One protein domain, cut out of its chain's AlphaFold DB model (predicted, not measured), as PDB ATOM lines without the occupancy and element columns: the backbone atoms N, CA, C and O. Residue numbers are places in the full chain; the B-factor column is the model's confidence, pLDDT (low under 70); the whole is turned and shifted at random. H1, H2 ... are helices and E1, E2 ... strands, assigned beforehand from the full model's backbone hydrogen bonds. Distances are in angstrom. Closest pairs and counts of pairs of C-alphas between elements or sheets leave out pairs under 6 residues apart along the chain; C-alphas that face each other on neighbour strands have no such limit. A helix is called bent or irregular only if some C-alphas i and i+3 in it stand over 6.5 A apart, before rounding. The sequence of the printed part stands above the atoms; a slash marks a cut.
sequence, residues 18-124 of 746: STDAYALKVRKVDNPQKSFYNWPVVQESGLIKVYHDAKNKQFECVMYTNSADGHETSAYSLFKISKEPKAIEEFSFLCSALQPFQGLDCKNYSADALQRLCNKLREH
ATOM      1  N   SER A  18      27.225  61.528   7.035       39.88
ATOM      2  CA  SER A  18      25.994  60.819   7.395       39.88
ATOM      3  C   SER A  18      26.315  59.425   7.961       39.88
ATOM      4  O   SER A  18      27.323  58.811   7.601       39.88
ATOM      5  N   THR A  19      25.469  58.895   8.847       45.06
ATOM      6  CA  THR A  19      25.643  57.551   9.437       45.06
ATOM      7  C   THR A  19      25.866  56.457   8.380       45.06
ATOM      8  O   THR A  19      26.599  55.504   8.638       45.06
ATOM      9  N   ASP A  20      25.348  56.649   7.163       47.69
ATOM     10  CA  ASP A  20      25.569  55.766   6.009       47.69
ATOM     11  C   ASP A  20      26.952  55.942   5.344       47.69
ATOM     12  O   ASP A  20      27.540  54.979   4.854       47.69
ATOM     13  N   ALA A  21      27.538  57.143   5.360       50.69
ATOM     14  CA  ALA A  21      28.884  57.384   4.834       50.69
ATOM     15  C   ALA A  21      29.986  56.808   5.749       50.69
ATOM     16  O   ALA A  21      31.048  56.406   5.272       50.69
ATOM     17  N   TYR A  22      29.730  56.717   7.061       55.75
ATOM     18  CA  TYR A  22      30.632  56.053   8.013       55.75
ATOM     19  C   TYR A  22      30.596  54.520   7.895       55.75
ATOM     20  O   TYR A  22      31.618  53.867   8.127       55.75
ATOM     21  N   ALA A  23      29.439  53.973   7.506       61.62
ATOM     22  CA  ALA A  23      29.193  52.552   7.271       61.62
ATOM     23  C   ALA A  23      29.953  52.002   6.050       61.62
ATOM     24  O   ALA A  23      30.399  50.861   6.064       61.62
ATOM     25  N   LEU A  24      30.167  52.805   5.006       72.19
ATOM     26  CA  LEU A  24      30.788  52.364   3.747       72.19
ATOM     27  C   LEU A  24      32.286  52.714   3.626       72.19
ATOM     28  O   LEU A  24      32.862  52.633   2.533       72.19
ATOM     29  N   LYS A  25      32.913  53.128   4.738       76.81
ATOM     30  CA  LYS A  25      34.320  53.534   4.787       76.81
ATOM     31  C   LYS A  25      35.255  52.337   4.992       76.81
ATOM     32  O   LYS A  25      35.175  51.663   6.016       76.81
ATOM     33  N   VAL A  26      36.194  52.157   4.070       79.19
ATOM     34  CA  VAL A  26      37.243  51.145   4.084       79.19
ATOM     35  C   VAL A  26      38.281  51.465   5.156       79.19
ATOM     36  O   VAL A  26      38.781  52.590   5.237       79.19
ATOM     37  N   ARG A  27      38.624  50.482   5.994       79.69
ATOM     38  CA  ARG A  27      39.621  50.630   7.068       79.69
ATOM     39  C   ARG A  27      40.562  49.442   7.093       79.69
ATOM     40  O   ARG A  27      40.120  48.307   6.955       79.69
ATOM     41  N   LYS A  28      41.849  49.699   7.317       79.12
ATOM     42  CA  LYS A  28      42.791  48.628   7.652       79.12
ATOM     43  C   LYS A  28      42.429  48.092   9.037       79.12
ATOM     44  O   LYS A  28      42.171  48.878   9.946       79.12
ATOM     45  N   VAL A  29      42.350  46.775   9.168       77.12
ATOM     46  CA  VAL A  29      42.076  46.115  10.441       77.12
ATOM     47  C   VAL A  29      43.400  45.738  11.081       77.12
ATOM     48  O   VAL A  29      44.167  44.950  10.523       77.12
ATOM     49  N   ASP A  30      43.642  46.280  12.269       64.62
ATOM     50  CA  ASP A  30      44.787  45.900  13.081       64.62
ATOM     51  C   ASP A  30      44.528  44.520  13.701       64.62
ATOM     52  O   ASP A  30      43.525  44.293  14.380       64.62
ATOM     53  N   ASN A  31      45.436  43.582  13.430       67.62
ATOM     54  CA  ASN A  31      45.421  42.207  13.932       67.62
ATOM     55  C   ASN A  31      44.084  41.445  13.702       67.62
ATOM     56  O   ASN A  31      43.308  41.218  14.641       67.62
ATOM     57  N   PRO A  32      43.799  41.011  12.459       67.69
ATOM     58  CA  PRO A  32      42.514  40.410  12.092       67.69
ATOM     59  C   PRO A  32      42.189  39.111  12.837       67.69
ATOM     60  O   PRO A  32      41.017  38.832  13.082       67.69
ATOM     61  N   GLN A  33      43.204  38.337  13.241       65.94
ATOM     62  CA  GLN A  33      43.006  37.089  13.985       65.94
ATOM     63  C   GLN A  33      42.406  37.327  15.376       65.94
ATOM     64  O   GLN A  33      41.622  36.509  15.840       65.94
ATOM     65  N   LYS A  34      42.726  38.454  16.029       66.06
ATOM     66  CA  LYS A  34      42.193  38.808  17.355       66.06
ATOM     67  C   LYS A  34      40.831  39.500  17.266       66.06
ATOM     68  O   LYS A  34      39.968  39.264  18.105       66.06
ATOM     69  N   SER A  35      40.645  40.342  16.251       67.50
ATOM     70  CA  SER A  35      39.441  41.164  16.083       67.50
ATOM     71  C   SER A  35      38.204  40.351  15.679       67.50
ATOM     72  O   SER A  35      37.103  40.686  16.106       67.50
ATOM     73  N   PHE A  36      38.380  39.255  14.930       73.19
ATOM     74  CA  PHE A  36      37.272  38.440  14.407       73.19
ATOM     75  C   PHE A  36      37.196  37.015  14.989       73.19
ATOM     76  O   PHE A  36      36.370  36.225  14.542       73.19
ATOM     77  N   TYR A  37      38.007  36.679  16.006       66.62
ATOM     78  CA  TYR A  37      38.123  35.323  16.585       66.62
ATOM     79  C   TYR A  37      36.783  34.709  17.039       66.62
ATOM     80  O   TYR A  37      36.573  33.509  16.905       66.62
ATOM     81  N   ASN A  38      35.867  35.537  17.557       68.31
ATOM     82  CA  ASN A  38      34.583  35.110  18.130       68.31
ATOM     83  C   ASN A  38      33.362  35.535  17.295       68.31
ATOM     84  O   ASN A  38      32.238  35.492  17.799       68.31
ATOM     85  N   TRP A  39      33.554  36.026  16.068       80.12
ATOM     86  CA  TRP A  39      32.444  36.488  15.230       80.12
ATOM     87  C   TRP A  39      32.039  35.386  14.244       80.12
ATOM     88  O   TRP A  39      32.900  34.895  13.511       80.12
ATOM     89  N   PRO A  40      30.755  34.980  14.188       77.44
ATOM     90  CA  PRO A  40      30.307  34.000  13.209       77.44
ATOM     91  C   PRO A  40      30.423  34.564  11.786       77.44
ATOM     92  O   PRO A  40      30.036  35.708  11.521       77.44
ATOM     93  N   VAL A  41      30.959  33.746  10.877       81.00
ATOM     94  CA  VAL A  41      31.010  34.039   9.440       81.00
ATOM     95  C   VAL A  41      29.637  33.745   8.849       81.00
ATOM     96  O   VAL A  41      29.149  32.623   8.935       81.00
ATOM     97  N   VAL A  42      29.019  34.762   8.260       80.38
ATOM     98  CA  VAL A  42      27.695  34.665   7.629       80.38
ATOM     99  C   VAL A  42      27.823  34.135   6.205       80.38
ATOM    100  O   VAL A  42      27.034  33.304   5.772       80.38
ATOM    101  N   GLN A  43      28.838  34.609   5.479       78.75
ATOM    102  CA  GLN A  43      29.114  34.207   4.105       78.75
ATOM    103  C   GLN A  43      30.603  34.396   3.787       78.75
ATOM    104  O   GLN A  43      31.223  35.361   4.247       78.75
ATOM    105  N   GLU A  44      31.183  33.492   2.995       80.44
ATOM    106  CA  GLU A  44      32.569  33.585   2.525       80.44
ATOM    107  C   GLU A  44      32.691  33.286   1.029       80.44
ATOM    108  O   GLU A  44      31.968  32.458   0.480       80.44
ATOM    109  N   SER A  45      33.607  33.989   0.360       73.00
ATOM    110  CA  SER A  45      33.939  33.775  -1.049       73.00
ATOM    111  C   SER A  45      35.409  34.130  -1.284       73.00
ATOM    112  O   SER A  45      35.769  35.291  -1.511       73.00
ATOM    113  N   GLY A  46      36.273  33.115  -1.228       73.06
ATOM    114  CA  GLY A  46      37.721  33.267  -1.382       73.06
ATOM    115  C   GLY A  46      38.331  34.096  -0.250       73.06
ATOM    116  O   GLY A  46      38.262  33.718   0.917       73.06
ATOM    117  N   LEU A  47      38.928  35.238  -0.599       73.06
ATOM    118  CA  LEU A  47      39.602  36.138   0.343       73.06
ATOM    119  C   LEU A  47      38.667  37.157   1.023       73.06
ATOM    120  O   LEU A  47      39.138  37.976   1.806       73.06
ATOM    121  N   ILE A  48      37.362  37.149   0.738       77.75
ATOM    122  CA  ILE A  48      36.399  38.102   1.309       77.75
ATOM    123  C   ILE A  48      35.403  37.343   2.191       77.75
ATOM    124  O   ILE A  48      34.828  36.339   1.764       77.75
ATOM    125  N   LYS A  49      35.199  37.820   3.423       81.75
ATOM    126  CA  LYS A  49      34.305  37.212   4.421       81.75
ATOM    127  C   LYS A  49      33.408  38.265   5.069       81.75
ATOM    128  O   LYS A  49      33.867  39.372   5.341       81.75
ATOM    129  N   VAL A  50      32.153  37.917   5.350       83.50
ATOM    130  CA  VAL A  50      31.240  38.747   6.155       83.50
ATOM    131  C   VAL A  50      31.111  38.155   7.543       83.50
ATOM    132  O   VAL A  50      30.704  37.004   7.696       83.50
ATOM    133  N   TYR A  51      31.411  38.963   8.549       83.62
ATOM    134  CA  TYR A  51      31.264  38.609   9.950       83.62
ATOM    135  C   TYR A  51      30.052  39.311  10.559       83.62
ATOM    136  O   TYR A  51      29.769  40.466  10.231       83.62
ATOM    137  N   HIS A  52      29.357  38.636  11.470       82.44
ATOM    138  CA  HIS A  52      28.273  39.236  12.245       82.44
ATOM    139  C   HIS A  52      28.751  39.614  13.652       82.44
ATOM    140  O   HIS A  52      29.081  38.755  14.471       82.44
ATOM    141  N   ASP A  53      28.763  40.914  13.943       81.62
ATOM    142  CA  ASP A  53      29.016  41.448  15.277       81.62
ATOM    143  C   ASP A  53      27.722  41.430  16.100       81.62
ATOM    144  O   ASP A  53      26.899  42.353  16.052       81.62
ATOM    145  N   ALA A  54      27.566  40.379  16.904       71.50
ATOM    146  CA  ALA A  54      26.423  40.209  17.794       71.50
ATOM    147  C   ALA A  54      26.302  41.319  18.860       71.50
ATOM    148  O   ALA A  54      25.205  41.541  19.373       71.50
ATOM    149  N   LYS A  55      27.392  42.030  19.201       71.62
ATOM    150  CA  LYS A  55      27.378  43.083  20.233       71.62
ATOM    151  C   LYS A  55      26.817  44.397  19.700       71.62
ATOM    152  O   LYS A  55      26.024  45.035  20.386       71.62
ATOM    153  N   ASN A  56      27.194  44.779  18.481       72.44
ATOM    154  CA  ASN A  56      26.752  46.032  17.860       72.44
ATOM    155  C   ASN A  56      25.593  45.855  16.861       72.44
ATOM    156  O   ASN A  56      25.114  46.851  16.321       72.44
ATOM    157  N   LYS A  57      25.121  44.616  16.628       76.38
ATOM    158  CA  LYS A  57      24.097  44.258  15.622       76.38
ATOM    159  C   LYS A  57      24.471  44.756  14.220       76.38
ATOM    160  O   LYS A  57      23.673  45.405  13.540       76.38
ATOM    161  N   GLN A  58      25.713  44.503  13.811       82.94
ATOM    162  CA  GLN A  58      26.262  44.949  12.529       82.94
ATOM    163  C   GLN A  58      26.936  43.798  11.786       82.94
ATOM    164  O   GLN A  58      27.495  42.889  12.391       82.94
ATOM    165  N   PHE A  59      26.899  43.866  10.462       81.69
ATOM    166  CA  PHE A  59      27.595  42.966   9.557       81.69
ATOM    167  C   PHE A  59      28.803  43.696   8.983       81.69
ATOM    168  O   PHE A  59      28.651  44.759   8.378       81.69
ATOM    169  N   GLU A  60      29.992  43.139   9.180       83.00
ATOM    170  CA  GLU A  60      31.252  43.711   8.715       83.00
ATOM    171  C   GLU A  60      31.872  42.819   7.639       83.00
ATOM    172  O   GLU A  60      32.164  41.647   7.876       83.00
ATOM    173  N   CYS A  61      32.067  43.375   6.443       81.50
ATOM    174  CA  CYS A  61      32.711  42.681   5.333       81.50
ATOM    175  C   CYS A  61      34.208  42.967   5.336       81.50
ATOM    176  O   CYS A  61      34.619  44.123   5.278       81.50
ATOM    177  N   VAL A  62      35.023  41.918   5.349       78.56
ATOM    178  CA  VAL A  62      36.477  41.991   5.469       78.56
ATOM    179  C   VAL A  62      37.124  41.281   4.289       78.56
ATOM    180  O   VAL A  62      36.812  40.129   3.995       78.56
ATOM    181  N   MET A  63      38.044  41.969   3.618       77.12
ATOM    182  CA  MET A  63      38.904  41.418   2.577       77.12
ATOM    183  C   MET A  63      40.293  41.137   3.149       77.12
ATOM    184  O   MET A  63      40.937  42.033   3.694       77.12
ATOM    185  N   TYR A  64      40.760  39.907   2.985       74.44
ATOM    186  CA  TYR A  64      42.102  39.459   3.329       74.44
ATOM    187  C   TYR A  64      43.028  39.594   2.118       74.44
ATOM    188  O   TYR A  64      42.636  39.316   0.987       74.44
ATOM    189  N   THR A  65      44.267  40.017   2.339       68.31
ATOM    190  CA  THR A  65      45.324  39.985   1.327       68.31
ATOM    191  C   THR A  65      46.468  39.118   1.833       68.31
ATOM    192  O   THR A  65      46.926  39.277   2.966       68.31
ATOM    193  N   ASN A  66      46.913  38.181   0.996       62.47
ATOM    194  CA  ASN A  66      48.062  37.334   1.296       62.47
ATOM    195  C   ASN A  66      49.338  38.043   0.818       62.47
ATOM    196  O   ASN A  66      49.351  38.642  -0.258       62.47
ATOM    197  N   SER A  67      50.395  37.994   1.625       53.56
ATOM    198  CA  SER A  67      51.751  38.357   1.202       53.56
ATOM    199  C   SER A  67      52.436  37.138   0.574       53.56
ATOM    200  O   SER A  67      52.264  36.035   1.099       53.56
ATOM    201  N   ALA A  68      53.236  37.325  -0.483       48.97
ATOM    202  CA  ALA A  68      54.093  36.293  -1.088       48.97
ATOM    203  C   ALA A  68      54.919  35.479  -0.071       48.97
ATOM    204  O   ALA A  68      55.193  34.306  -0.305       48.97
ATOM    205  N   ASP A  69      55.250  36.072   1.081       46.09
ATOM    206  CA  ASP A  69      56.062  35.444   2.130       46.09
ATOM    207  C   ASP A  69      55.248  34.594   3.132       46.09
ATOM    208  O   ASP A  69      55.788  34.139   4.134       46.09
ATOM    209  N   GLY A  70      53.938  34.401   2.928       50.50
ATOM    210  CA  GLY A  70      53.095  33.494   3.729       50.50
ATOM    211  C   GLY A  70      52.857  33.882   5.201       50.50
ATOM    212  O   GLY A  70      52.040  33.248   5.865       50.50
ATOM    213  N   HIS A  71      53.521  34.926   5.713       47.78
ATOM    214  CA  HIS A  71      53.545  35.249   7.146       47.78
ATOM    215  C   HIS A  71      52.758  36.507   7.563       47.78
ATOM    216  O   HIS A  71      52.409  36.625   8.735       47.78
ATOM    217  N   GLU A  72      52.398  37.412   6.644       52.59
ATOM    218  CA  GLU A  72      51.613  38.618   6.966       52.59
ATOM    219  C   GLU A  72      50.311  38.688   6.156       52.59
ATOM    220  O   GLU A  72      50.302  39.043   4.977       52.59
ATOM    221  N   THR A  73      49.183  38.379   6.801       61.22
ATOM    222  CA  THR A  73      47.840  38.623   6.252       61.22
ATOM    223  C   THR A  73      47.360  40.009   6.673       61.22
ATOM    224  O   THR A  73      46.999  40.218   7.836       61.22
ATOM    225  N   SER A  74      47.333  40.962   5.743       69.75
ATOM    226  CA  SER A  74      46.657  42.244   5.971       69.75
ATOM    227  C   SER A  74      45.157  42.085   5.715       69.75
ATOM    228  O   SER A  74      44.750  41.372   4.803       69.75
ATOM    229  N   ALA A  75      44.323  42.744   6.518       75.38
ATOM    230  CA  ALA A  75      42.872  42.710   6.364       75.38
ATOM    231  C   ALA A  75      42.303  44.125   6.252       75.38
ATOM    232  O   ALA A  75      42.719  45.036   6.971       75.38
ATOM    233  N   TYR A  76      41.333  44.300   5.361       79.19
ATOM    234  CA  TYR A  76      40.643  45.560   5.126       79.19
ATOM    235  C   TYR A  76      39.138  45.368   5.311       79.19
ATOM    236  O   TYR A  76      38.518  44.567   4.621       79.19
ATOM    237  N   SER A  77      38.549  46.118   6.236       83.44
ATOM    238  CA  SER A  77      37.099  46.240   6.396       83.44
ATOM    239  C   SER A  77      36.560  47.079   5.243       83.44
ATOM    240  O   SER A  77      37.019  48.204   5.080       83.44
ATOM    241  N   LEU A  78      35.657  46.539   4.418       79.31
ATOM    242  CA  LEU A  78      35.105  47.182   3.218       79.31
ATOM    243  C   LEU A  78      33.792  47.935   3.488       79.31
ATOM    244  O   LEU A  78      33.525  48.958   2.852       79.31
ATOM    245  N   PHE A  79      32.966  47.422   4.404       82.12
ATOM    246  CA  PHE A  79      31.743  48.071   4.882       82.12
ATOM    247  C   PHE A  79      31.277  47.487   6.226       82.12
ATOM    248  O   PHE A  79      31.599  46.347   6.562       82.12
ATOM    249  N   LYS A  80      30.457  48.258   6.949       82.69
ATOM    250  CA  LYS A  80      29.716  47.881   8.159       82.69
ATOM    251  C   LYS A  80      28.240  48.244   7.980       82.69
ATOM    252  O   LYS A  80      27.910  49.423   7.942       82.69
ATOM    253  N   ILE A  81      27.346  47.265   7.858       84.06
ATOM    254  CA  ILE A  81      25.910  47.480   7.588       84.06
ATOM    255  C   ILE A  81      25.070  46.806   8.680       84.06
ATOM    256  O   ILE A  81      25.319  45.663   9.029       84.06
ATOM    257  N   SER A  82      24.037  47.475   9.203       80.12
ATOM    258  CA  SER A  82      23.204  46.929  10.296       80.12
ATOM    259  C   SER A  82      22.068  45.995   9.846       80.12
ATOM    260  O   SER A  82      21.417  45.378  10.680       80.12
ATOM    261  N   LYS A  83      21.771  45.914   8.540       80.56
ATOM    262  CA  LYS A  83      20.686  45.081   7.979       80.56
ATOM    263  C   LYS A  83      21.254  43.893   7.201       80.56
ATOM    264  O   LYS A  83      21.876  44.098   6.163       80.56
ATOM    265  N   GLU A  84      20.945  42.680   7.651       78.81
ATOM    266  CA  GLU A  84      21.394  41.407   7.061       78.81
ATOM    267  C   GLU A  84      21.127  41.263   5.548       78.81
ATOM    268  O   GLU A  84      22.090  41.052   4.812       78.81
ATOM    269  N   PRO A  85      19.897  41.466   5.020       80.62
ATOM    270  CA  PRO A  85      19.643  41.247   3.593       80.62
ATOM    271  C   PRO A  85      20.423  42.223   2.701       80.62
ATOM    272  O   PRO A  85      20.903  41.844   1.639       80.62
ATOM    273  N   LYS A  86      20.622  43.465   3.166       80.38
ATOM    274  CA  LYS A  86      21.424  44.467   2.449       80.38
ATOM    275  C   LYS A  86      22.919  44.145   2.488       80.38
ATOM    276  O   LYS A  86      23.620  44.419   1.521       80.38
ATOM    277  N   ALA A  87      23.411  43.590   3.597       77.50
ATOM    278  CA  ALA A  87      24.808  43.191   3.731       77.50
ATOM    279  C   ALA A  87      25.151  42.007   2.810       77.50
ATOM    280  O   ALA A  87      26.219  42.005   2.204       77.50
ATOM    281  N   ILE A  88      24.235  41.044   2.668       80.75
ATOM    282  CA  ILE A  88      24.386  39.887   1.770       80.75
ATOM    283  C   ILE A  88      24.348  40.322   0.296       80.75
ATOM    284  O   ILE A  88      25.194  39.898  -0.491       80.75
ATOM    285  N   GLU A  89      23.414  41.200  -0.080       82.38
ATOM    286  CA  GLU A  89      23.320  41.738  -1.445       82.38
ATOM    287  C   GLU A  89      24.596  42.501  -1.844       82.38
ATOM    288  O   GLU A  89      25.195  42.223  -2.887       82.38
ATOM    289  N   GLU A  90      25.069  43.403  -0.976       79.25
ATOM    290  CA  GLU A  90      26.301  44.173  -1.190       79.25
ATOM    291  C   GLU A  90      27.545  43.265  -1.215       79.25
ATOM    292  O   GLU A  90      28.453  43.477  -2.020       79.25
ATOM    293  N   PHE A  91      27.587  42.220  -0.381       81.12
ATOM    294  CA  PHE A  91      28.664  41.228  -0.391       81.12
ATOM    295  C   PHE A  91      28.716  40.454  -1.707       81.12
ATOM    296  O   PHE A  91      29.787  40.349  -2.306       81.12
ATOM    297  N   SER A  92      27.573  39.954  -2.187       81.12
ATOM    298  CA  SER A  92      27.495  39.229  -3.458       81.12
ATOM    299  C   SER A  92      27.924  40.117  -4.630       81.12
ATOM    300  O   SER A  92      28.684  39.678  -5.498       81.12
ATOM    301  N   PHE A  93      27.499  41.384  -4.628       79.75
ATOM    302  CA  PHE A  93      27.907  42.377  -5.620       79.75
ATOM    303  C   PHE A  93      29.424  42.620  -5.597       79.75
ATOM    304  O   PHE A  93      30.097  42.424  -6.613       79.75
ATOM    305  N   LEU A  94      29.992  42.964  -4.437       76.12
ATOM    306  CA  LEU A  94      31.423  43.244  -4.301       76.12
ATOM    307  C   LEU A  94      32.288  42.018  -4.600       76.12
ATOM    308  O   LEU A  94      33.321  42.159  -5.248       76.12
ATOM    309  N   CYS A  95      31.871  40.820  -4.194       74.75
ATOM    310  CA  CYS A  95      32.584  39.588  -4.516       74.75
ATOM    311  C   CYS A  95      32.651  39.362  -6.023       74.75
ATOM    312  O   CYS A  95      33.747  39.165  -6.545       74.75
ATOM    313  N   SER A  96      31.524  39.474  -6.735       75.50
ATOM    314  CA  SER A  96      31.499  39.316  -8.194       75.50
ATOM    315  C   SER A  96      32.416  40.317  -8.911       75.50
ATOM    316  O   SER A  96      33.142  39.948  -9.834       75.50
ATOM    317  N   ALA A  97      32.454  41.566  -8.440       72.25
ATOM    318  CA  ALA A  97      33.238  42.625  -9.058       72.25
ATOM    319  C   ALA A  97      34.730  42.597  -8.677       72.25
ATOM    320  O   ALA A  97      35.574  43.023  -9.466       72.25
ATOM    321  N   LEU A  98      35.069  42.086  -7.487       74.06
ATOM    322  CA  LEU A  98      36.444  41.986  -6.988       74.06
ATOM    323  C   LEU A  98      37.131  40.661  -7.349       74.06
ATOM    324  O   LEU A  98      38.356  40.603  -7.277       74.06
ATOM    325  N   GLN A  99      36.402  39.623  -7.785       72.81
ATOM    326  CA  GLN A  99      36.999  38.352  -8.230       72.81
ATOM    327  C   GLN A  99      38.151  38.517  -9.242       72.81
ATOM    328  O   GLN A  99      39.196  37.901  -9.037       72.81
ATOM    329  N   PRO A 100      38.057  39.373 -10.281       70.19
ATOM    330  CA  PRO A 100      39.145  39.569 -11.248       70.19
ATOM    331  C   PRO A 100      40.420  40.193 -10.660       70.19
ATOM    332  O   PRO A 100      41.458  40.182 -11.317       70.19
ATOM    333  N   PHE A 101      40.335  40.748  -9.447       69.81
ATOM    334  CA  PHE A 101      41.434  41.372  -8.712       69.81
ATOM    335  C   PHE A 101      42.071  40.414  -7.685       69.81
ATOM    336  O   PHE A 101      43.036  40.788  -7.024       69.81
ATOM    337  N   GLN A 102      41.545  39.192  -7.525       62.75
ATOM    338  CA  GLN A 102      42.072  38.197  -6.587       62.75
ATOM    339  C   GLN A 102      43.344  37.553  -7.169       62.75
ATOM    340  O   GLN A 102      43.291  36.909  -8.213       62.75
ATOM    341  N   GLY A 103      44.491  37.753  -6.506       57.47
ATOM    342  CA  GLY A 103      45.792  37.215  -6.940       57.47
ATOM    343  C   GLY A 103      47.001  38.151  -6.788       57.47
ATOM    344  O   GLY A 103      48.085  37.793  -7.233       57.47
ATOM    345  N   LEU A 104      46.837  39.339  -6.194       55.19
ATOM    346  CA  LEU A 104      47.920  40.311  -5.986       55.19
ATOM    347  C   LEU A 104      48.457  40.327  -4.552       55.19
ATOM    348  O   LEU A 104      47.691  40.215  -3.592       55.19
ATOM    349  N   ASP A 105      49.762  40.583  -4.442       56.25
ATOM    350  CA  ASP A 105      50.470  40.825  -3.186       56.25
ATOM    351  C   ASP A 105      49.915  42.032  -2.414       56.25
ATOM    352  O   ASP A 105      49.586  43.088  -2.965       56.25
ATOM    353  N   CYS A 106      49.880  41.900  -1.087       50.50
ATOM    354  CA  CYS A 106      49.346  42.882  -0.141       50.50
ATOM    355  C   CYS A 106      50.004  44.281  -0.175       50.50
ATOM    356  O   CYS A 106      49.445  45.215   0.401       50.50
ATOM    357  N   LYS A 107      51.151  44.453  -0.850       53.56
ATOM    358  CA  LYS A 107      51.893  45.728  -0.939       53.56
ATOM    359  C   LYS A 107      51.202  46.787  -1.815       53.56
ATOM    360  O   LYS A 107      51.484  47.972  -1.659       53.56
ATOM    361  N   ASN A 108      50.253  46.384  -2.663       56.00
ATOM    362  CA  ASN A 108      49.669  47.259  -3.691       56.00
ATOM    363  C   ASN A 108      48.281  47.816  -3.324       56.00
ATOM    364  O   ASN A 108      47.766  48.725  -3.982       56.00
ATOM    365  N   TYR A 109      47.679  47.314  -2.243       66.62
ATOM    366  CA  TYR A 109      46.388  47.783  -1.747       66.62
ATOM    367  C   TYR A 109      46.575  48.726  -0.560       66.62
ATOM    368  O   TYR A 109      46.946  48.295   0.529       66.62
ATOM    369  N   SER A 110      46.264  50.010  -0.748       70.50
ATOM    370  CA  SER A 110      46.053  50.947   0.360       70.50
ATOM    371  C   SER A 110      44.562  51.075   0.679       70.50
ATOM    372  O   SER A 110      43.717  50.925  -0.209       70.50
ATOM    373  N   ALA A 111      44.225  51.393   1.934       70.94
ATOM    374  CA  ALA A 111      42.834  51.606   2.348       70.94
ATOM    375  C   ALA A 111      42.140  52.680   1.485       70.94
ATOM    376  O   ALA A 111      41.004  52.489   1.058       70.94
ATOM    377  N   ASP A 112      42.856  53.750   1.123       74.75
ATOM    378  CA  ASP A 112      42.344  54.817   0.252       74.75
ATOM    379  C   ASP A 112      42.141  54.370  -1.200       74.75
ATOM    380  O   ASP A 112      41.257  54.862  -1.905       74.75
ATOM    381  N   ALA A 113      42.975  53.460  -1.705       72.25
ATOM    382  CA  ALA A 113      42.826  52.944  -3.058       72.25
ATOM    383  C   ALA A 113      41.661  51.944  -3.153       72.25
ATOM    384  O   ALA A 113      40.858  52.032  -4.081       72.25
ATOM    385  N   LEU A 114      41.502  51.074  -2.150       75.31
ATOM    386  CA  LEU A 114      40.342  50.189  -2.023       75.31
ATOM    387  C   LEU A 114      39.042  50.972  -1.805       75.31
ATOM    388  O   LEU A 114      38.023  50.626  -2.400       75.31
ATOM    389  N   GLN A 115      39.073  52.065  -1.036       80.50
ATOM    390  CA  GLN A 115      37.926  52.965  -0.904       80.50
ATOM    391  C   GLN A 115      37.512  53.549  -2.254       80.50
ATOM    392  O   GLN A 115      36.330  53.535  -2.591       80.50
ATOM    393  N   ARG A 116      38.473  54.062  -3.035       77.50
ATOM    394  CA  ARG A 116      38.199  54.620  -4.367       77.50
ATOM    395  C   ARG A 116      37.587  53.577  -5.297       77.50
ATOM    396  O   ARG A 116      36.626  53.895  -5.991       77.50
ATOM    397  N   LEU A 117      38.100  52.347  -5.268       78.19
ATOM    398  CA  LEU A 117      37.551  51.233  -6.037       78.19
ATOM    399  C   LEU A 117      36.116  50.901  -5.610       78.19
ATOM    400  O   LEU A 117      35.230  50.872  -6.456       78.19
ATOM    401  N   CYS A 118      35.868  50.722  -4.310       76.94
ATOM    402  CA  CYS A 118      34.538  50.393  -3.785       76.94
ATOM    403  C   CYS A 118      33.516  51.503  -4.056       76.94
ATOM    404  O   CYS A 118      32.372  51.219  -4.397       76.94
ATOM    405  N   ASN A 119      33.918  52.772  -3.956       81.50
ATOM    406  CA  ASN A 119      33.041  53.893  -4.293       81.50
ATOM    407  C   ASN A 119      32.682  53.884  -5.783       81.50
ATOM    408  O   ASN A 119      31.512  54.001  -6.128       81.50
ATOM    409  N   LYS A 120      33.665  53.667  -6.666       77.88
ATOM    410  CA  LYS A 120      33.428  53.623  -8.115       77.88
ATOM    411  C   LYS A 120      32.600  52.421  -8.556       77.88
ATOM    412  O   LYS A 120      31.767  52.571  -9.441       77.88
ATOM    413  N   LEU A 121      32.773  51.274  -7.902       79.19
ATOM    414  CA  LEU A 121      31.924  50.097  -8.082       79.19
ATOM    415  C   LEU A 121      30.455  50.401  -7.778       79.19
ATOM    416  O   LEU A 121      29.571  50.012  -8.533       79.19
ATOM    417  N   ARG A 122      30.194  51.127  -6.685       79.88
ATOM    418  CA  ARG A 122      28.831  51.503  -6.284       79.88
ATOM    419  C   ARG A 122      28.211  52.546  -7.214       79.88
ATOM    420  O   ARG A 122      27.010  52.488  -7.458       79.88
ATOM    421  N   GLU A 123      29.017  53.476  -7.730       79.25
ATOM    422  CA  GLU A 123      28.577  54.521  -8.668       79.25
ATOM    423  C   GLU A 123      28.290  53.979 -10.077       79.25
ATOM    424  O   GLU A 123      27.355  54.440 -10.726       79.25
ATOM    425  N   HIS A 124      29.073  53.005 -10.553       77.44
ATOM    426  CA  HIS A 124      29.004  52.512 -11.930       77.44
ATOM    427  C   HIS A 124      28.961  50.982 -11.991       77.44
ATOM    428  O   HIS A 124      29.980  50.316 -12.174       77.44
TER     429      HIS A 124
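This is residues 18 to 124 of the 746 residues of the protein "Phospholipase A(2)" of Stichopus japonicus (UniProt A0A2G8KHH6). One strongly twisted sheet of five strands forms a wall, with the two longer helices, H3 and H4, packed over one face. They cross each other at a wide angle, while two very short helices, H1 and H2, sit at the sheet's margins. The printed part has 107 residues, with four named helices and five named strands in the order H1 E1 H2 E2 E3 E4 E5 H3 H4. The sheet's order is E1 E5 E4 E3 E2, all antiparallel, and the class is mixed, helices and strands. The whole is compact, with a radius of gyration of the C-alphas of 13.2 A and spans of 37 by 35 by 23 A.

Start with the two longest strands: E4, residues 58 to 65, covers 22.7 A, and E5, residues 74 to 81, covers 21.5 A. Then find E3 at residues 48 to 53, 16.1 A, E2 at 41 to 45, 10.9 A, and E1 at 27 to 29, 6.1 A. H3 runs 25.5 A from C-alpha 84 at (21.394, 41.407, 7.061) to residue 101; it is irregular, with C-alphas 97 and 100 7.0 A apart, and has a kink of 30 degrees near residue 95. H4, residues 111 to 123, covers 18.3 A and ends at C-alpha 123, (28.577, 54.521, -8.668). H1 is residues 19 to 23, 6.5 A, beginning at (25.643, 57.551, 9.437), and H2 is residues 32 to 35, 5.1 A.

E2 to E5 form a meander, each strand the antiparallel neighbour of the one before. Look for N 42 and O 50 at 2.9 A between E2 and E3, N 51 and O 60 at 2.9 A between E3 and E4, N 61 and O 79 at 3.0 A between E4 and E5, and N 29 and O 75 at 2.8 A between E1 and E5. H3 and H4 are on the same face, making two layers, helices on one face of a sheet. H3 lies over E4 and E3 at a height over the sheet of 8.2 A; its closest C-alphas to E4 are Ala 87 and Phe 59, 6.5 A. H4 lies over E5 and, only just, E1, with 3 of its C-alphas on E1, at a height of 9.8 A; the closest C-alphas of H4 and E5 are Ala 111 and Tyr 76, 7.0 A. H3 and H4 only just touch, with 3 pairs of C-alphas within 8 A, through residues 94 to 97 and 118 to 121 alone; the closest C-alphas are Ala 97 and Leu 121, 7.6 A. Their lines are about perpendicular at 71 degrees, only just past steep. H1 is on the opposite face, over none of the strands, at a height of 4.0 A, only just above the sheet's level; H2 only grazes the sheet with residues 32 to 35. Every O i to N i+4 pair is within hydrogen-bond range in H1 and H4, and 12 of 14 are in H3; H2 is too short for such a pair.

The two C-alphas farthest apart, Ser 18 and Asp 69, are 39.7 A apart. The printed part has no cut and no long link. Mean pLDDT of the printed part is 71.9; look for values under 70 at residues 18 to 23, 30 to 35, 37 to 38, 65 to 74 and 101 to 109.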